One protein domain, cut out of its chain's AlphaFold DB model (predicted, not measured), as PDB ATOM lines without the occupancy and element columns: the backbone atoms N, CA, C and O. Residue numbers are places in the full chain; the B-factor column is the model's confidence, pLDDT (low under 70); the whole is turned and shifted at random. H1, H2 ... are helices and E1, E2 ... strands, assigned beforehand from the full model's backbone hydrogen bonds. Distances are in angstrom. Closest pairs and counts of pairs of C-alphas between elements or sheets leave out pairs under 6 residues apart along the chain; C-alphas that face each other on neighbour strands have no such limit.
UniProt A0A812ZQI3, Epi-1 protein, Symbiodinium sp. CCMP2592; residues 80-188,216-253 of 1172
ATOM      1  N   GLU A  80      24.295  28.509   8.634       93.06
ATOM      2  CA  GLU A  80      25.321  29.545   8.538       93.06
ATOM      3  C   GLU A  80      26.022  29.824   9.882       93.06
ATOM      4  O   GLU A  80      27.218  30.125   9.887       93.06
ATOM      5  N   ASP A  81      25.320  29.689  11.017       94.19
ATOM      6  CA  ASP A  81      25.932  29.761  12.354       94.19
ATOM      7  C   ASP A  81      26.864  28.561  12.570       94.19
ATOM      8  O   ASP A  81      28.004  28.736  13.002       94.19
ATOM      9  N   VAL A  82      26.386  27.354  12.225       95.38
ATOM     10  CA  VAL A  82      27.133  26.090  12.345       95.38
ATOM     11  C   VAL A  82      28.436  26.172  11.554       95.38
ATOM     12  O   VAL A  82      29.512  25.921  12.096       95.38
ATOM     13  N   TRP A  83      28.351  26.579  10.285       95.31
ATOM     14  CA  TRP A  83      29.510  26.739   9.409       95.31
ATOM     15  C   TRP A  83      30.507  27.760   9.968       95.31
ATOM     16  O   TRP A  83      31.699  27.471  10.074       95.31
ATOM     17  N   SER A  84      30.021  28.942  10.363       93.81
ATOM     18  CA  SER A  84      30.864  30.022  10.895       93.81
ATOM     19  C   SER A  84      31.571  29.611  12.189       93.81
ATOM     20  O   SER A  84      32.734  29.952  12.398       93.81
ATOM     21  N   TYR A  85      30.892  28.844  13.045       95.31
ATOM     22  CA  TYR A  85      31.485  28.272  14.246       95.31
ATOM     23  C   TYR A  85      32.593  27.263  13.902       95.31
ATOM     24  O   TYR A  85      33.708  27.397  14.407       95.31
ATOM     25  N   VAL A  86      32.326  26.300  13.010       95.81
ATOM     26  CA  VAL A  86      33.295  25.258  12.624       95.81
ATOM     27  C   VAL A  86      34.560  25.855  11.991       95.81
ATOM     28  O   VAL A  86      35.664  25.413  12.316       95.81
ATOM     29  N   ASP A  87      34.418  26.889  11.155       95.06
ATOM     30  CA  ASP A  87      35.543  27.663  10.612       95.06
ATOM     31  C   ASP A  87      36.323  28.387  11.727       95.06
ATOM     32  O   ASP A  87      37.550  28.289  11.805       95.06
ATOM     33  N   SER A  88      35.619  29.019  12.677       94.56
ATOM     34  CA  SER A  88      36.240  29.747  13.796       94.56
ATOM     35  C   SER A  88      37.052  28.873  14.764       94.56
ATOM     36  O   SER A  88      38.020  29.363  15.348       94.56
ATOM     37  N   MET A  89      36.741  27.572  14.882       94.88
ATOM     38  CA  MET A  89      37.575  26.607  15.623       94.88
ATOM     39  C   MET A  89      38.975  26.438  14.998       94.88
ATOM     40  O   MET A  89      39.884  25.882  15.618       94.88
ATOM     41  N   GLY A  90      39.160  26.864  13.742       94.12
ATOM     42  CA  GLY A  90      40.428  26.798  13.030       94.12
ATOM     43  C   GLY A  90      40.930  25.370  12.815       94.12
ATOM     44  O   GLY A  90      42.145  25.162  12.789       94.12
ATOM     45  N   VAL A  91      40.041  24.371  12.702       92.38
ATOM     46  CA  VAL A  91      40.477  22.974  12.504       92.38
ATOM     47  C   VAL A  91      40.954  22.712  11.074       92.38
ATOM     48  O   VAL A  91      41.757  21.801  10.870       92.38
ATOM     49  N   THR A  92      40.531  23.522  10.101       88.00
ATOM     50  CA  THR A  92      40.972  23.481   8.697       88.00
ATOM     51  C   THR A  92      41.959  24.609   8.404       88.00
ATOM     52  O   THR A  92      41.592  25.697   7.969       88.00
ATOM     53  N   LYS A  93      43.245  24.368   8.687       79.62
ATOM     54  CA  LYS A  93      44.312  25.385   8.568       79.62
ATOM     55  C   LYS A  93      44.942  25.445   7.174       79.62
ATOM     56  O   LYS A  93      45.832  26.262   6.947       79.62
ATOM     57  N   ILE A  94      44.529  24.558   6.268       81.75
ATOM     58  CA  ILE A  94      45.127  24.381   4.945       81.75
ATOM     59  C   ILE A  94      44.098  24.793   3.874       81.75
ATOM     60  O   ILE A  94      42.994  24.245   3.854       81.75
ATOM     61  N   PRO A  95      44.433  25.729   2.961       82.31
ATOM     62  CA  PRO A  95      43.569  26.064   1.829       82.31
ATOM     63  C   PRO A  95      43.219  24.820   0.999       82.31
ATOM     64  O   PRO A  95      44.112  24.069   0.606       82.31
ATOM     65  N   GLY A  96      41.925  24.610   0.735       84.50
ATOM     66  CA  GLY A  96      41.389  23.418   0.060       84.50
ATOM     67  C   GLY A  96      40.707  22.397   0.988       84.50
ATOM     68  O   GLY A  96      40.001  21.514   0.502       84.50
ATOM     69  N   GLU A  97      40.820  22.534   2.314       93.12
ATOM     70  CA  GLU A  97      40.087  21.708   3.296       93.12
ATOM     71  C   GLU A  97      38.596  22.101   3.459       93.12
ATOM     72  O   GLU A  97      37.925  21.669   4.392       93.12
ATOM     73  N   GLU A  98      38.027  22.881   2.534       92.00
ATOM     74  CA  GLU A  98      36.628  23.356   2.550       92.00
ATOM     75  C   GLU A  98      35.601  22.205   2.555       92.00
ATOM     76  O   GLU A  98      34.515  22.313   3.124       92.00
ATOM     77  N   HIS A  99      35.974  21.061   1.978       93.00
ATOM     78  CA  HIS A  99      35.194  19.826   2.022       93.00
ATOM     79  C   HIS A  99      35.111  19.226   3.442       93.00
ATOM     80  O   HIS A  99      34.094  18.636   3.806       93.00
ATOM     81  N   ILE A 100      36.136  19.432   4.278       95.44
ATOM     82  CA  ILE A 100      36.136  19.043   5.695       95.44
ATOM     83  C   ILE A 100      35.288  20.023   6.518       95.44
ATOM     84  O   ILE A 100      34.542  19.573   7.385       95.44
ATOM     85  N   LEU A 101      35.321  21.331   6.218       95.25
ATOM     86  CA  LEU A 101      34.391  22.303   6.821       95.25
ATOM     87  C   LEU A 101      32.932  21.900   6.575       95.25
ATOM     88  O   LEU A 101      32.162  21.796   7.531       95.25
ATOM     89  N   ARG A 102      32.572  21.589   5.318       95.50
ATOM     90  CA  ARG A 102      31.228  21.095   4.973       95.50
ATOM     91  C   ARG A 102      30.878  19.834   5.749       95.50
ATOM     92  O   ARG A 102      29.811  19.786   6.351       95.50
ATOM     93  N   PHE A 103      31.770  18.843   5.761       97.06
ATOM     94  CA  PHE A 103      31.552  17.590   6.478       97.06
ATOM     95  C   PHE A 103      31.266  17.803   7.966       97.06
ATOM     96  O   PHE A 103      30.297  17.260   8.492       97.06
ATOM     97  N   LEU A 104      32.078  18.616   8.637       96.94
ATOM     98  CA  LEU A 104      31.908  18.894  10.056       96.94
ATOM     99  C   LEU A 104      30.625  19.679  10.346       96.94
ATOM    100  O   LEU A 104      29.918  19.326  11.287       96.94
ATOM    101  N   ALA A 105      30.283  20.679   9.531       96.25
ATOM    102  CA  ALA A 105      29.030  21.422   9.669       96.25
ATOM    103  C   ALA A 105      27.795  20.530   9.421       96.25
ATOM    104  O   ALA A 105      26.823  20.598  10.171       96.25
ATOM    105  N   ASP A 106      27.847  19.631   8.435       96.00
ATOM    106  CA  ASP A 106      26.771  18.682   8.112       96.00
ATOM    107  C   ASP A 106      26.584  17.574   9.161       96.00
ATOM    108  O   ASP A 106      25.473  17.057   9.330       96.00
ATOM    109  N   CYS A 107      27.645  17.205   9.876       96.00
ATOM    110  CA  CYS A 107      27.571  16.338  11.051       96.00
ATOM    111  C   CYS A 107      27.023  17.098  12.270       96.00
ATOM    112  O   CYS A 107      26.155  16.587  12.975       96.00
ATOM    113  N   LEU A 108      27.491  18.330  12.492       95.44
ATOM    114  CA  LEU A 108      27.154  19.137  13.662       95.44
ATOM    115  C   LEU A 108      25.702  19.639  13.644       95.44
ATOM    116  O   LEU A 108      25.009  19.494  14.646       95.44
ATOM    117  N   HIS A 109      25.207  20.141  12.504       94.69
ATOM    118  CA  HIS A 109      23.805  20.572  12.342       94.69
ATOM    119  C   HIS A 109      22.813  19.433  12.612       94.69
ATOM    120  O   HIS A 109      21.726  19.655  13.142       94.69
ATOM    121  N   ALA A 110      23.200  18.201  12.268       93.19
ATOM    122  CA  ALA A 110      22.377  17.008  12.438       93.19
ATOM    123  C   ALA A 110      22.408  16.418  13.862       93.19
ATOM    124  O   ALA A 110      21.582  15.556  14.162       93.19
ATOM    125  N   SER A 111      23.342  16.830  14.727       92.50
ATOM    126  CA  SER A 111      23.500  16.253  16.066       92.50
ATOM    127  C   SER A 111      22.734  17.045  17.129       92.50
ATOM    128  O   SER A 111      22.833  18.271  17.152       92.50
ATOM    129  N   PRO A 112      22.037  16.398  18.081       94.81
ATOM    130  CA  PRO A 112      21.590  17.080  19.293       94.81
ATOM    131  C   PRO A 112      22.776  17.589  20.127       94.81
ATOM    132  O   PRO A 112      23.891  17.065  20.038       94.81
ATOM    133  N   LEU A 113      22.506  18.562  21.000       94.94
ATOM    134  CA  LEU A 113      23.379  18.878  22.133       94.94
ATOM    135  C   LEU A 113      23.263  17.805  23.235       94.94
ATOM    136  O   LEU A 113      22.175  17.256  23.432       94.94
ATOM    137  N   PRO A 114      24.333  17.537  24.006       96.31
ATOM    138  CA  PRO A 114      24.242  16.886  25.313       96.31
ATOM    139  C   PRO A 114      23.278  17.626  26.239       96.31
ATOM    140  O   PRO A 114      23.449  18.821  26.474       96.31
ATOM    141  N   ALA A 115      22.315  16.931  26.842       95.06
ATOM    142  CA  ALA A 115      21.617  17.482  27.999       95.06
ATOM    143  C   ALA A 115      22.643  17.776  29.118       95.06
ATOM    144  O   ALA A 115      23.583  16.998  29.293       95.06
ATOM    145  N   PRO A 116      22.512  18.879  29.876       95.12
ATOM    146  CA  PRO A 116      21.436  19.881  29.883       95.12
ATOM    147  C   PRO A 116      21.732  21.130  29.014       95.12
ATOM    148  O   PRO A 116      21.179  22.202  29.280       95.12
ATOM    149  N   TRP A 117      22.641  21.056  28.038       96.31
ATOM    150  CA  TRP A 117      23.058  22.214  27.239       96.31
ATOM    151  C   TRP A 117      22.005  22.633  26.207       96.31
ATOM    152  O   TRP A 117      21.394  21.799  25.542       96.31
ATOM    153  N   ALA A 118      21.842  23.946  26.041       94.94
ATOM    154  CA  ALA A 118      20.964  24.572  25.059       94.94
ATOM    155  C   ALA A 118      21.705  25.651  24.250       94.94
ATOM    156  O   ALA A 118      22.605  26.323  24.759       94.94
ATOM    157  N   VAL A 119      21.302  25.837  22.990       94.94
ATOM    158  CA  VAL A 119      21.763  26.938  22.132       94.94
ATOM    159  C   VAL A 119      21.093  28.244  22.561       94.94
ATOM    160  O   VAL A 119      19.867  28.324  22.661       94.94
ATOM    161  N   HIS A 120      21.887  29.300  22.713       94.62
ATOM    162  CA  HIS A 120      21.408  30.671  22.855       94.62
ATOM    163  C   HIS A 120      22.136  31.603  21.880       94.62
ATOM    164  O   HIS A 120      23.233  31.308  21.403       94.62
ATOM    165  N   LYS A 121      21.527  32.762  21.601       95.06
ATOM    166  CA  LYS A 121      22.185  33.875  20.907       95.06
ATOM    167  C   LYS A 121      22.238  35.101  21.808       95.06
ATOM    168  O   LYS A 121      21.283  35.376  22.536       95.06
ATOM    169  N   ASP A 122      23.355  35.816  21.773       95.12
ATOM    170  CA  ASP A 122      23.543  37.063  22.511       95.12
ATOM    171  C   ASP A 122      22.938  38.278  21.775       95.12
ATOM    172  O   ASP A 122      22.335  38.161  20.706       95.12
ATOM    173  N   GLY A 123      23.087  39.472  22.359       94.12
ATOM    174  CA  GLY A 123      22.583  40.721  21.773       94.12
ATOM    175  C   GLY A 123      23.300  41.182  20.494       94.12
ATOM    176  O   GLY A 123      22.812  42.098  19.835       94.12
ATOM    177  N   GLU A 124      24.428  40.563  20.137       93.75
ATOM    178  CA  GLU A 124      25.159  40.774  18.880       93.75
ATOM    179  C   GLU A 124      24.837  39.673  17.846       93.75
ATOM    180  O   GLU A 124      25.316  39.726  16.716       93.75
ATOM    181  N   GLY A 125      24.000  38.693  18.210       90.06
ATOM    182  CA  GLY A 125      23.639  37.545  17.380       90.06
ATOM    183  C   GLY A 125      24.650  36.396  17.418       90.06
ATOM    184  O   GLY A 125      24.433  35.396  16.733       90.06
ATOM    185  N   ARG A 126      25.724  36.499  18.217       91.75
ATOM    186  CA  ARG A 126      26.692  35.409  18.400       91.75
ATOM    187  C   ARG A 126      26.068  34.278  19.200       91.75
ATOM    188  O   ARG A 126      25.253  34.507  20.090       91.75
ATOM    189  N   VAL A 127      26.515  33.065  18.921       93.88
ATOM    190  CA  VAL A 127      26.095  31.856  19.627       93.88
ATOM    191  C   VAL A 127      26.861  31.713  20.934       93.88
ATOM    192  O   VAL A 127      28.076  31.873  20.944       93.88
ATOM    193  N   PHE A 128      26.167  31.312  21.994       95.56
ATOM    194  CA  PHE A 128      26.773  30.662  23.154       95.56
ATOM    195  C   PHE A 128      25.899  29.484  23.605       95.56
ATOM    196  O   PHE A 128      24.701  29.435  23.314       95.56
ATOM    197  N   TYR A 129      26.485  28.540  24.332       96.81
ATOM    198  CA  TYR A 129      25.793  27.374  24.878       96.81
ATOM    199  C   TYR A 129      25.554  27.588  26.369       96.81
ATOM    200  O   TYR A 129      26.482  27.924  27.104       96.81
ATOM    201  N   GLY A 130      24.314  27.412  26.818       96.56
ATOM    202  CA  GLY A 130      23.929  27.513  28.223       96.56
ATOM    203  C   GLY A 130      23.682  26.132  28.813       96.56
ATOM    204  O   GLY A 130      22.862  25.379  28.294       96.56
ATOM    205  N   ASN A 131      24.362  25.794  29.904       96.06
ATOM    206  CA  ASN A 131      24.048  24.618  30.702       96.06
ATOM    207  C   ASN A 131      22.809  24.921  31.562       96.06
ATOM    208  O   ASN A 131      22.853  25.757  32.468       96.06
ATOM    209  N   SER A 132      21.695  24.238  31.291       94.25
ATOM    210  CA  SER A 132      20.402  24.554  31.913       94.25
ATOM    211  C   SER A 132      20.284  24.147  33.388       94.25
ATOM    212  O   SER A 132      19.354  24.612  34.049       94.25
ATOM    213  N   SER A 133      21.174  23.292  33.920       92.06
ATOM    214  CA  SER A 133      21.125  22.852  35.327       92.06
ATOM    215  C   SER A 133      22.190  23.505  36.218       92.06
ATOM    216  O   SER A 133      21.904  23.760  37.389       92.06
ATOM    217  N   THR A 134      23.360  23.874  35.681       95.00
ATOM    218  CA  THR A 134      24.389  24.646  36.413       95.00
ATOM    219  C   THR A 134      24.264  26.161  36.225       95.00
ATOM    220  O   THR A 134      24.660  26.922  37.109       95.00
ATOM    221  N   GLY A 135      23.699  26.617  35.101       95.62
ATOM    222  CA  GLY A 135      23.669  28.027  34.704       95.62
ATOM    223  C   GLY A 135      24.981  28.539  34.094       95.62
ATOM    224  O   GLY A 135      25.131  29.745  33.902       95.62
ATOM    225  N   GLU A 136      25.936  27.652  33.808       96.94
ATOM    226  CA  GLU A 136      27.200  27.993  33.146       96.94
ATOM    227  C   GLU A 136      26.990  28.294  31.654       96.94
ATOM    228  O   GLU A 136      26.115  27.721  31.006       96.94
ATOM    229  N   THR A 137      27.813  29.180  31.090       97.50
ATOM    230  CA  THR A 137      27.762  29.554  29.669       97.50
ATOM    231  C   THR A 137      29.122  29.374  29.007       97.50
ATOM    232  O   THR A 137      30.104  29.952  29.477       97.50
ATOM    233  N   ALA A 138      29.170  28.638  27.897       97.56
ATOM    234  CA  ALA A 138      30.374  28.395  27.106       97.56
ATOM    235  C   ALA A 138      30.245  28.984  25.691       97.56
ATOM    236  O   ALA A 138      29.154  29.026  25.125       97.56
ATOM    237  N   TRP A 139      31.366  29.413  25.110       96.44
ATOM    238  CA  TRP A 139      31.464  29.765  23.683       96.44
ATOM    239  C   TRP A 139      31.909  28.570  22.823       96.44
ATOM    240  O   TRP A 139      31.660  28.547  21.622       96.44
ATOM    241  N   GLU A 140      32.540  27.576  23.451       97.31
ATOM    242  CA  GLU A 140      32.955  26.299  22.861       97.31
ATOM    243  C   GLU A 140      31.778  25.310  22.898       97.31
ATOM    244  O   GLU A 140      31.042  25.239  23.889       97.31
ATOM    245  N   HIS A 141      31.570  24.562  21.814       96.19
ATOM    246  CA  HIS A 141      30.486  23.585  21.693       96.19
ATOM    247  C   HIS A 141      30.755  22.377  22.610       96.19
ATOM    248  O   HIS A 141      31.868  21.850  22.578       96.19
ATOM    249  N   PRO A 142      29.766  21.838  23.354       96.88
ATOM    250  CA  PRO A 142      29.980  20.708  24.275       96.88
ATOM    251  C   PRO A 142      30.554  19.425  23.644       96.88
ATOM    252  O   PRO A 142      31.040  18.557  24.360       96.88
ATOM    253  N   LEU A 143      30.495  19.296  22.313       96.88
ATOM    254  CA  LEU A 143      31.094  18.198  21.537       96.88
ATOM    255  C   LEU A 143      32.364  18.598  20.754       96.88
ATOM    256  O   LEU A 143      32.798  17.829  19.901       96.88
ATOM    257  N   GLU A 144      32.957  19.778  20.977       96.94
ATOM    258  CA  GLU A 144      34.064  20.302  20.151       96.94
ATOM    259  C   GLU A 144      35.260  19.342  20.024       96.94
ATOM    260  O   GLU A 144      35.824  19.203  18.937       96.94
ATOM    261  N   GLU A 145      35.610  18.614  21.084       97.31
ATOM    262  CA  GLU A 145      36.665  17.594  21.036       97.31
ATOM    263  C   GLU A 145      36.361  16.480  20.016       97.31
ATOM    264  O   GLU A 145      37.227  16.119  19.220       97.31
ATOM    265  N   ILE A 146      35.106  16.022  19.942       97.50
ATOM    266  CA  ILE A 146      34.657  15.023  18.959       97.50
ATOM    267  C   ILE A 146      34.655  15.612  17.540       97.50
ATOM    268  O   ILE A 146      35.041  14.933  16.592       97.50
ATOM    269  N   ILE A 147      34.291  16.887  17.365       96.94
ATOM    270  CA  ILE A 147      34.361  17.551  16.049       96.94
ATOM    271  C   ILE A 147      35.826  17.609  15.563       96.94
ATOM    272  O   ILE A 147      36.108  17.361  14.388       96.94
ATOM    273  N   ARG A 148      36.781  17.864  16.470       97.12
ATOM    274  CA  ARG A 148      38.227  17.836  16.180       97.12
ATOM    275  C   ARG A 148      38.730  16.413  15.868       97.12
ATOM    276  O   ARG A 148      39.532  16.263  14.947       97.12
ATOM    277  N   GLU A 149      38.231  15.379  16.555       97.31
ATOM    278  CA  GLU A 149      38.508  13.957  16.253       97.31
ATOM    279  C   GLU A 149      38.027  13.567  14.844       97.31
ATOM    280  O   GLU A 149      38.799  13.041  14.037       97.31
ATOM    281  N   LEU A 150      36.777  13.898  14.503       97.31
ATOM    282  CA  LEU A 150      36.186  13.664  13.178       97.31
ATOM    283  C   LEU A 150      36.917  14.437  12.062       97.31
ATOM    284  O   LEU A 150      37.010  13.959  10.931       97.31
ATOM    285  N   ALA A 151      37.526  15.571  12.419       96.69
ATOM    286  CA  ALA A 151      38.612  16.283  11.736       96.69
ATOM    287  C   ALA A 151      39.773  15.407  11.236       96.69
ATOM    288  O   ALA A 151      40.288  15.579  10.124       96.69
ATOM    289  N   GLY A 152      40.236  14.488  12.078       95.69
ATOM    290  CA  GLY A 152      41.277  13.522  11.725       95.69
ATOM    291  C   GLY A 152      40.719  12.408  10.845       95.69
ATOM    292  O   GLY A 152      41.279  12.120   9.787       95.69
ATOM    293  N   VAL A 153      39.578  11.836  11.245       96.62
ATOM    294  CA  VAL A 153      38.936  10.715  10.537       96.62
ATOM    295  C   VAL A 153      38.595  11.088   9.093       96.62
ATOM    296  O   VAL A 153      38.983  10.370   8.174       96.62
ATOM    297  N   CYS A 154      37.964  12.246   8.862       95.88
ATOM    298  CA  CYS A 154      37.599  12.704   7.519       95.88
ATOM    299  C   CYS A 154      38.814  12.806   6.588       95.88
ATOM    300  O   CYS A 154      38.751  12.350   5.449       95.88
ATOM    301  N   ARG A 155      39.938  13.360   7.069       95.25
ATOM    302  CA  ARG A 155      41.177  13.477   6.280       95.25
ATOM    303  C   ARG A 155      41.693  12.112   5.846       95.25
ATOM    304  O   ARG A 155      41.996  11.923   4.672       95.25
ATOM    305  N   VAL A 156      41.748  11.155   6.773       95.56
ATOM    306  CA  VAL A 156      42.185   9.786   6.469       95.56
ATOM    307  C   VAL A 156      41.235   9.149   5.451       95.56
ATOM    308  O   VAL A 156      41.684   8.745   4.381       95.56
ATOM    309  N   CYS A 157      39.925   9.146   5.714       94.81
ATOM    310  CA  CYS A 157      38.923   8.544   4.829       94.81
ATOM    311  C   CYS A 157      38.922   9.137   3.410       94.81
ATOM    312  O   CYS A 157      38.799   8.383   2.448       94.81
ATOM    313  N   VAL A 158      39.111  10.453   3.254       92.81
ATOM    314  CA  VAL A 158      39.196  11.111   1.936       92.81
ATOM    315  C   VAL A 158      40.470  10.714   1.172       92.81
ATOM    316  O   VAL A 158      40.430  10.607  -0.052       92.81
ATOM    317  N   THR A 159      41.582  10.429   1.860       93.44
ATOM    318  CA  THR A 159      42.820   9.934   1.215       93.44
ATOM    319  C   THR A 159      42.824   8.434   0.899       93.44
ATOM    320  O   THR A 159      43.628   7.987   0.080       93.44
ATOM    321  N   LEU A 160      41.946   7.641   1.524       94.94
ATOM    322  CA  LEU A 160      41.873   6.195   1.307       94.94
ATOM    323  C   LEU A 160      41.158   5.840  -0.006       94.94
ATOM    324  O   LEU A 160      40.154   6.442  -0.390       94.94
ATOM    325  N   SER A 161      41.638   4.780  -0.667       95.06
ATOM    326  CA  SER A 161      40.913   4.171  -1.789       95.06
ATOM    327  C   SER A 161      39.555   3.630  -1.323       95.06
ATOM    328  O   SER A 161      39.452   3.133  -0.202       95.06
ATOM    329  N   ARG A 162      38.524   3.686  -2.180       93.38
ATOM    330  CA  ARG A 162      37.143   3.280  -1.845       93.38
ATOM    331  C   ARG A 162      37.037   1.982  -1.012       93.38
ATOM    332  O   ARG A 162      36.470   2.072   0.070       93.38
ATOM    333  N   PRO A 163      37.590   0.818  -1.416       95.38
ATOM    334  CA  PRO A 163      37.421  -0.418  -0.644       95.38
ATOM    335  C   PRO A 163      38.151  -0.401   0.710       95.38
ATOM    336  O   PRO A 163      37.715  -1.060   1.651       95.38
ATOM    337  N   MET A 164      39.243   0.364   0.839       95.38
ATOM    338  CA  MET A 164      39.901   0.575   2.135       95.38
ATOM    339  C   MET A 164      39.081   1.523   3.013       95.38
ATOM    340  O   MET A 164      38.913   1.257   4.195       95.38
ATOM    341  N   ARG A 165      38.535   2.598   2.428       96.00
ATOM    342  CA  ARG A 165      37.645   3.552   3.099       96.00
ATOM    343  C   ARG A 165      36.397   2.855   3.644       96.00
ATOM    344  O   ARG A 165      36.131   2.977   4.832       96.00
ATOM    345  N   GLU A 166      35.667   2.128   2.796       96.31
ATOM    346  CA  GLU A 166      34.454   1.385   3.173       96.31
ATOM    347  C   GLU A 166      34.733   0.471   4.373       96.31
ATOM    348  O   GLU A 166      34.033   0.554   5.381       96.31
ATOM    349  N   ARG A 167      35.811  -0.325   4.310       96.56
ATOM    350  CA  ARG A 167      36.234  -1.187   5.418       96.56
ATOM    351  C   ARG A 167      36.578  -0.389   6.680       96.56
ATOM    352  O   ARG A 167      35.980  -0.632   7.720       96.56
ATOM    353  N   SER A 168      37.491   0.581   6.598       95.94
ATOM    354  CA  SER A 168      37.943   1.338   7.772       95.94
ATOM    355  C   SER A 168      36.824   2.125   8.454       95.94
ATOM    356  O   SER A 168      36.897   2.338   9.661       95.94
ATOM    357  N   ILE A 169      35.785   2.553   7.727       96.62
ATOM    358  CA  ILE A 169      34.636   3.216   8.352       96.62
ATOM    359  C   ILE A 169      33.677   2.204   8.978       96.62
ATOM    360  O   ILE A 169      33.137   2.502  10.036       96.62
ATOM    361  N   VAL A 170      33.490   1.009   8.402       96.31
ATOM    362  CA  VAL A 170      32.760  -0.076   9.084       96.31
ATOM    363  C   VAL A 170      33.471  -0.454  10.388       96.31
ATOM    364  O   VAL A 170      32.828  -0.443  11.435       96.31
ATOM    365  N   ASP A 171      34.792  -0.655  10.351       96.25
ATOM    366  CA  ASP A 171      35.617  -0.945  11.534       96.25
ATOM    367  C   ASP A 171      35.472   0.168  12.608       96.25
ATOM    368  O   ASP A 171      35.227  -0.115  13.782       96.25
ATOM    369  N   LEU A 172      35.546   1.453  12.215       96.69
ATOM    370  CA  LEU A 172      35.325   2.601  13.115       96.69
ATOM    371  C   LEU A 172      33.890   2.678  13.656       96.69
ATOM    372  O   LEU A 172      33.686   3.008  14.823       96.69
ATOM    373  N   ARG A 173      32.889   2.388  12.822       96.88
ATOM    374  CA  ARG A 173      31.467   2.446  13.181       96.88
ATOM    375  C   ARG A 173      31.113   1.355  14.190       96.88
ATOM    376  O   ARG A 173      30.401   1.637  15.150       96.88
ATOM    377  N   GLU A 174      31.639   0.142  14.017       96.75
ATOM    378  CA  GLU A 174      31.510  -0.939  15.001       96.75
ATOM    379  C   GLU A 174      32.238  -0.600  16.309       96.75
ATOM    380  O   GLU A 174      31.659  -0.775  17.384       96.75
ATOM    381  N   ALA A 175      33.449  -0.034  16.242       97.25
ATOM    382  CA  ALA A 175      34.193   0.403  17.424       97.25
ATOM    383  C   ALA A 175      33.465   1.509  18.214       97.25
ATOM    384  O   ALA A 175      33.373   1.429  19.439       97.25
ATOM    385  N   TRP A 176      32.893   2.510  17.538       97.69
ATOM    386  CA  TRP A 176      32.111   3.571  18.185       97.69
ATOM    387  C   TRP A 176      30.755   3.076  18.706       97.69
ATOM    388  O   TRP A 176      30.343   3.483  19.792       97.69
ATOM    389  N   GLU A 177      30.080   2.149  18.016       96.44
ATOM    390  CA  GLU A 177      28.900   1.477  18.577       96.44
ATOM    391  C   GLU A 177      29.243   0.656  19.831       96.44
ATOM    392  O   GLU A 177      28.449   0.628  20.773       96.44
ATOM    393  N   ALA A 178      30.395  -0.021  19.858       96.50
ATOM    394  CA  ALA A 178      30.863  -0.775  21.018       96.50
ATOM    395  C   ALA A 178      31.210   0.154  22.193       96.50
ATOM    396  O   ALA A 178      30.727  -0.076  23.300       96.50
ATOM    397  N   GLN A 179      31.947   1.244  21.938       96.56
ATOM    398  CA  GLN A 179      32.260   2.274  22.935       96.56
ATOM    399  C   GLN A 179      30.981   2.874  23.542       96.56
ATOM    400  O   GLN A 179      30.856   2.947  24.762       96.56
ATOM    401  N   ALA A 180      29.996   3.235  22.711       94.62
ATOM    402  CA  ALA A 180      28.716   3.770  23.174       94.62
ATOM    403  C   ALA A 180      27.945   2.775  24.062       94.62
ATOM    404  O   ALA A 180      27.355   3.168  25.070       94.62
ATOM    405  N   LYS A 181      27.960   1.481  23.705       95.88
ATOM    406  CA  LYS A 181      27.335   0.398  24.485       95.88
ATOM    407  C   LYS A 181      28.046   0.181  25.822       95.88
ATOM    408  O   LYS A 181      27.365   0.061  26.838       95.88
ATOM    409  N   GLU A 182      29.379   0.160  25.835       96.81
ATOM    410  CA  GLU A 182      30.173  -0.004  27.057       96.81
ATOM    411  C   GLU A 182      29.988   1.188  28.004       96.81
ATOM    412  O   GLU A 182      29.562   0.993  29.142       96.81
ATOM    413  N   GLU A 183      30.214   2.418  27.529       96.19
ATOM    414  CA  GLU A 183      30.069   3.636  28.336       96.19
ATOM    415  C   GLU A 183      28.667   3.773  28.934       96.19
ATOM    416  O   GLU A 183      28.540   4.105  30.113       96.19
ATOM    417  N   PHE A 184      27.615   3.491  28.155       95.88
ATOM    418  CA  PHE A 184      26.237   3.540  28.643       95.88
ATOM    419  C   PHE A 184      25.953   2.443  29.681       95.88
ATOM    420  O   PHE A 184      25.332   2.727  30.706       95.88
ATOM    421  N   ALA A 185      26.461   1.221  29.476       96.94
ATOM    422  CA  ALA A 185      26.299   0.107  30.413       96.94
ATOM    423  C   ALA A 185      26.978   0.338  31.777       96.94
ATOM    424  O   ALA A 185      26.622  -0.326  32.754       96.94
ATOM    425  N   LEU A 186      27.910   1.294  31.886       97.69
ATOM    426  CA  LEU A 186      28.480   1.682  33.180       97.69
ATOM    427  C   LEU A 186      27.478   2.407  34.091       97.69
ATOM    428  O   LEU A 186      27.718   2.454  35.302       97.69
ATOM    429  N   TRP A 187      26.389   2.976  33.558       98.12
ATOM    430  CA  TRP A 187      25.439   3.783  34.327       98.12
ATOM    431  C   TRP A 187      24.198   3.004  34.762       98.12
ATOM    432  O   TRP A 187      23.567   2.303  33.976       98.12
ATOM    433  N   TYR A 188      23.791   3.190  36.018       97.69
ATOM    434  CA  TYR A 188      22.591   2.571  36.583       97.69
ATOM    435  C   TYR A 188      21.729   3.585  37.344       97.69
ATOM    436  O   TYR A 188      22.243   4.507  37.979       97.69
ATOM    437  N   VAL A 216      22.843  12.744  27.862       95.56
ATOM    438  CA  VAL A 216      24.174  13.350  28.055       95.56
ATOM    439  C   VAL A 216      25.222  12.755  27.102       95.56
ATOM    440  O   VAL A 216      25.962  13.497  26.463       95.56
ATOM    441  N   LEU A 217      25.293  11.423  26.988       94.75
ATOM    442  CA  LEU A 217      26.397  10.717  26.316       94.75
ATOM    443  C   LEU A 217      26.103  10.357  24.855       94.75
ATOM    444  O   LEU A 217      26.983  10.496  24.004       94.75
ATOM    445  N   LEU A 218      24.877   9.920  24.526       94.12
ATOM    446  CA  LEU A 218      24.578   9.503  23.150       94.12
ATOM    447  C   LEU A 218      24.705  10.624  22.113       94.12
ATOM    448  O   LEU A 218      25.055  10.276  20.996       94.12
ATOM    449  N   PRO A 219      24.510  11.929  22.394       96.38
ATOM    450  CA  PRO A 219      24.792  12.977  21.409       96.38
ATOM    451  C   PRO A 219      26.226  12.956  20.861       96.38
ATOM    452  O   PRO A 219      26.420  13.125  19.660       96.38
ATOM    453  N   GLY A 220      27.226  12.660  21.700       96.12
ATOM    454  CA  GLY A 220      28.613  12.513  21.252       96.12
ATOM    455  C   GLY A 220      28.809  11.300  20.339       96.12
ATOM    456  O   GLY A 220      29.392  11.413  19.261       96.12
ATOM    457  N   HIS A 221      28.258  10.148  20.725       96.88
ATOM    458  CA  HIS A 221      28.333   8.919  19.926       96.88
ATOM    459  C   HIS A 221      27.479   8.978  18.653       96.88
ATOM    460  O   HIS A 221      27.885   8.475  17.613       96.88
ATOM    461  N   PHE A 222      26.332   9.653  18.684       95.38
ATOM    462  CA  PHE A 222      25.470   9.890  17.528       95.38
ATOM    463  C   PHE A 222      26.155  10.794  16.501       95.38
ATOM    464  O   PHE A 222      26.114  10.484  15.313       95.38
ATOM    465  N   LEU A 223      26.854  11.849  16.943       97.12
ATOM    466  CA  LEU A 223      27.703  12.665  16.073       97.12
ATOM    467  C   LEU A 223      28.765  11.800  15.365       97.12
ATOM    468  O   LEU A 223      28.929  11.917  14.151       97.12
ATOM    469  N   LYS A 224      29.424  10.884  16.091       97.69
ATOM    470  CA  LYS A 224      30.388   9.925  15.515       97.69
ATOM    471  C   LYS A 224      29.746   8.954  14.517       97.69
ATOM    472  O   LYS A 224      30.250   8.793  13.407       97.69
ATOM    473  N   LEU A 225      28.613   8.340  14.859       96.88
ATOM    474  CA  LEU A 225      27.932   7.380  13.983       96.88
ATOM    475  C   LEU A 225      27.360   8.048  12.722       96.88
ATOM    476  O   LEU A 225      27.553   7.528  11.628       96.88
ATOM    477  N   ARG A 226      26.769   9.246  12.829       96.19
ATOM    478  CA  ARG A 226      26.335  10.035  11.660       96.19
ATOM    479  C   ARG A 226      27.500  10.462  10.773       96.19
ATOM    480  O   ARG A 226      27.348  10.512   9.554       96.19
ATOM    481  N   ALA A 227      28.656  10.744  11.366       97.38
ATOM    482  CA  ALA A 227      29.880  11.019  10.630       97.38
ATOM    483  C   ALA A 227      30.395   9.776   9.881       97.38
ATOM    484  O   ALA A 227      30.773   9.895   8.718       97.38
ATOM    485  N   ALA A 228      30.333   8.584  10.487       97.50
ATOM    486  CA  ALA A 228      30.623   7.322   9.802       97.50
ATOM    487  C   ALA A 228      29.645   7.060   8.641       97.50
ATOM    488  O   ALA A 228      30.084   6.851   7.513       97.50
ATOM    489  N   ASP A 229      28.332   7.147   8.887       96.44
ATOM    490  CA  ASP A 229      27.299   6.927   7.868       96.44
ATOM    491  C   ASP A 229      27.499   7.863   6.651       96.44
ATOM    492  O   ASP A 229      27.429   7.418   5.506       96.44
ATOM    493  N   ARG A 230      27.837   9.145   6.882       96.88
ATOM    494  CA  ARG A 230      28.163  10.118   5.817       96.88
ATOM    495  C   ARG A 230      29.464   9.817   5.068       96.88
ATOM    496  O   ARG A 230      29.555  10.139   3.891       96.88
ATOM    497  N   LEU A 231      30.481   9.243   5.712       96.75
ATOM    498  CA  LEU A 231      31.743   8.887   5.043       96.75
ATOM    499  C   LEU A 231      31.646   7.566   4.252       96.75
ATOM    500  O   LEU A 231      32.505   7.302   3.411       96.75
ATOM    501  N   ILE A 232      30.627   6.737   4.509       95.94
ATOM    502  CA  ILE A 232      30.291   5.557   3.689       95.94
ATOM    503  C   ILE A 232      29.571   5.975   2.395       95.94
ATOM    504  O   ILE A 232      29.676   5.285   1.381       95.94
ATOM    505  N   ASP A 233      28.859   7.106   2.408       96.12
ATOM    506  CA  ASP A 233      28.126   7.623   1.254       96.12
ATOM    507  C   ASP A 233      29.073   8.173   0.166       96.12
ATOM    508  O   ASP A 233      29.608   9.283   0.227       96.12
ATOM    509  N   ASP A 234      29.264   7.354  -0.867       93.19
ATOM    510  CA  ASP A 234      30.074   7.650  -2.047       93.19
ATOM    511  C   ASP A 234      29.515   8.810  -2.898       93.19
ATOM    512  O   ASP A 234      30.292   9.454  -3.604       93.19
ATOM    513  N   GLU A 235      28.205   9.088  -2.867       95.12
ATOM    514  CA  GLU A 235      27.579  10.209  -3.592       95.12
ATOM    515  C   GLU A 235      27.865  11.521  -2.847       95.12
ATOM    516  O   GLU A 235      28.418  12.460  -3.423       95.12
ATOM    517  N   TYR A 236      27.662  11.526  -1.527       95.62
ATOM    518  CA  TYR A 236      28.038  12.639  -0.650       95.62
ATOM    519  C   TYR A 236      29.545  12.965  -0.707       95.62
ATOM    520  O   TYR A 236      29.931  14.135  -0.773       95.62
ATOM    521  N   LEU A 237      30.423  11.956  -0.753       94.12
ATOM    522  CA  LEU A 237      31.866  12.175  -0.933       94.12
ATOM    523  C   LEU A 237      32.236  12.730  -2.320       94.12
ATOM    524  O   LEU A 237      33.201  13.492  -2.427       94.12
ATOM    525  N   GLN A 238      31.489  12.387  -3.372       91.00
ATOM    526  CA  GLN A 238      31.675  12.973  -4.704       91.00
ATOM    527  C   GLN A 238      31.235  14.443  -4.741       91.00
ATOM    528  O   GLN A 238      31.950  15.267  -5.317       91.00
ATOM    529  N   ASP A 239      30.139  14.806  -4.071       92.94
ATOM    530  CA  ASP A 239      29.710  16.202  -3.918       92.94
ATOM    531  C   ASP A 239      30.738  17.031  -3.126       92.94
ATOM    532  O   ASP A 239      31.117  18.132  -3.546       92.94
ATOM    533  N   LEU A 240      31.276  16.482  -2.028       91.38
ATOM    534  CA  LEU A 240      32.358  17.105  -1.257       91.38
ATOM    535  C   LEU A 240      33.620  17.350  -2.103       91.38
ATOM    536  O   LEU A 240      34.171  18.457  -2.087       91.38
ATOM    537  N   ALA A 241      34.064  16.354  -2.875       86.38
ATOM    538  CA  ALA A 241      35.214  16.490  -3.775       86.38
ATOM    539  C   ALA A 241      34.951  17.482  -4.927       86.38
ATOM    540  O   ALA A 241      35.854  18.214  -5.353       86.38
ATOM    541  N   THR A 242      33.708  17.552  -5.410       88.81
ATOM    542  CA  THR A 242      33.290  18.484  -6.465       88.81
ATOM    543  C   THR A 242      33.347  19.932  -5.978       88.81
ATOM    544  O   THR A 242      33.905  20.783  -6.677       88.81
ATOM    545  N   MET A 243      32.878  20.226  -4.758       82.69
ATOM    546  CA  MET A 243      32.966  21.582  -4.194       82.69
ATOM    547  C   MET A 243      34.416  22.073  -4.085       82.69
ATOM    548  O   MET A 243      34.732  23.132  -4.635       82.69
ATOM    549  N   GLY A 244      35.320  21.273  -3.501       75.06
ATOM    550  CA  GLY A 244      36.748  21.623  -3.411       75.06
ATOM    551  C   GLY A 244      37.442  21.793  -4.773       75.06
ATOM    552  O   GLY A 244      38.402  22.553  -4.898       75.06
ATOM    553  N   SER A 245      36.933  21.139  -5.823       76.31
ATOM    554  CA  SER A 245      37.444  21.293  -7.192       76.31
ATOM    555  C   SER A 245      37.003  22.618  -7.830       76.31
ATOM    556  O   SER A 245      37.830  23.344  -8.386       76.31
ATOM    557  N   THR A 246      35.717  22.975  -7.714       68.12
ATOM    558  CA  THR A 246      35.153  24.177  -8.368       68.12
ATOM    559  C   THR A 246      35.746  25.497  -7.865       68.12
ATOM    560  O   THR A 246      35.909  26.434  -8.647       68.12
ATOM    561  N   LEU A 247      36.121  25.574  -6.584       59.34
ATOM    562  CA  LEU A 247      36.725  26.774  -5.992       59.34
ATOM    563  C   LEU A 247      38.198  26.953  -6.405       59.34
ATOM    564  O   LEU A 247      38.654  28.081  -6.617       59.34
ATOM    565  N   ASN A 248      38.925  25.854  -6.627       54.59
ATOM    566  CA  ASN A 248      40.323  25.894  -7.056       54.59
ATOM    567  C   ASN A 248      40.472  26.445  -8.492       54.59
ATOM    568  O   ASN A 248      41.247  27.381  -8.720       54.59
ATOM    569  N   GLU A 249      39.673  25.947  -9.449       56.50
ATOM    570  CA  GLU A 249      39.737  26.377 -10.860       56.50
ATOM    571  C   GLU A 249      39.425  27.872 -11.063       56.50
ATOM    572  O   GLU A 249      40.016  28.519 -11.935       56.50
ATOM    573  N   GLY A 250      38.552  28.450 -10.229       52.53
ATOM    574  CA  GLY A 250      38.238  29.882 -10.257       52.53
ATOM    575  C   GLY A 250      39.422  30.779  -9.867       52.53
ATOM    576  O   GLY A 250      39.602  31.859 -10.436       52.53
ATOM    577  N   SER A 251      40.272  30.329  -8.938       50.78
ATOM    578  CA  SER A 251      41.403  31.127  -8.439       50.78
ATOM    579  C   SER A 251      42.541  31.265  -9.465       50.78
ATOM    580  O   SER A 251      43.092  32.356  -9.652       50.78
ATOM    581  N   GLY A 252      42.856  30.193 -10.203       47.88
ATOM    582  CA  GLY A 252      44.013  30.128 -11.104       47.88
ATOM    583  C   GLY A 252      43.995  31.120 -12.277       47.88
ATOM    584  O   GLY A 252      45.053  31.461 -12.820       47.88
ATOM    585  N   GLN A 253      42.824  31.631 -12.671       52.91
ATOM    586  CA  GLN A 253      42.703  32.564 -13.799       52.91
ATOM    587  C   GLN A 253      43.140  33.997 -13.444       52.91
ATOM    588  O   GLN A 253      43.734  34.688 -14.277       52.91
TER     589      GLN A 253
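This is residues 80 to 188 and 216 to 253 of the 1172 residues of the protein "Epi-1 protein" of Symbiodinium sp. CCMP2592 (UniProt A0A812ZQI3). Look for an up-and-down bundle of four helices, H2, H3, H4 and H5, with H1 packed on H2. H6 packs on H2 with residues 240 to 244 and leads away at one end, while the small antiparallel hairpin E1-E2 lies toward the other end. The printed part has 147 residues, mostly helix, in the order H1 H2 E1 E2 H3 H4 H5 H6. It is compact, with a radius of gyration of the C-alphas of 16.8 A, and flat, spanning 53 by 42 by 21 A.

Begin at the hairpin of E1, residues 117 to 121, and E2, residues 127 to 131, where N 118 and O 130 are 2.9 A apart, within hydrogen-bond range. H1, residues 80 to 88, touches H2, residues 98 to 109, at a steep tilt of 56 degrees; their closest C-alphas, Trp 83 and Ala 105, are 5.3 A apart. H2 touches H3, residues 144 to 159, with C-alphas 104 and 147 closest at 6.6 A. H4, residues 162 to 185, touches H5, residues 216 to 232, at a shallow tilt of 12 degrees, opposite ways, closest at C-alphas 166 and 232, 5.9 A. In H1, H2 and H4 every O i to N i+4 pair is within hydrogen-bond range, against 11 of 12 in H3, 11 of 13 in H5 and 11 of 16 in H6, residues 234 to 253.

Find C-alpha 80 at (25.321, 29.545, 8.538), where H1 begins. H4 runs 34.2 A from C-alpha 162 at (37.143, 3.280, -1.845); H6, 30.3 A, ends at C-alpha 253, (42.703, 32.564, -13.799).

The farthest C-alphas, 188 and 253, are 62.0 A apart. Residues 189 to 215 are cut out, with 13.8 A between C-alphas 188 and 216. The link E2 to H3 is long. Residues 246 to 253 have pLDDT under 70.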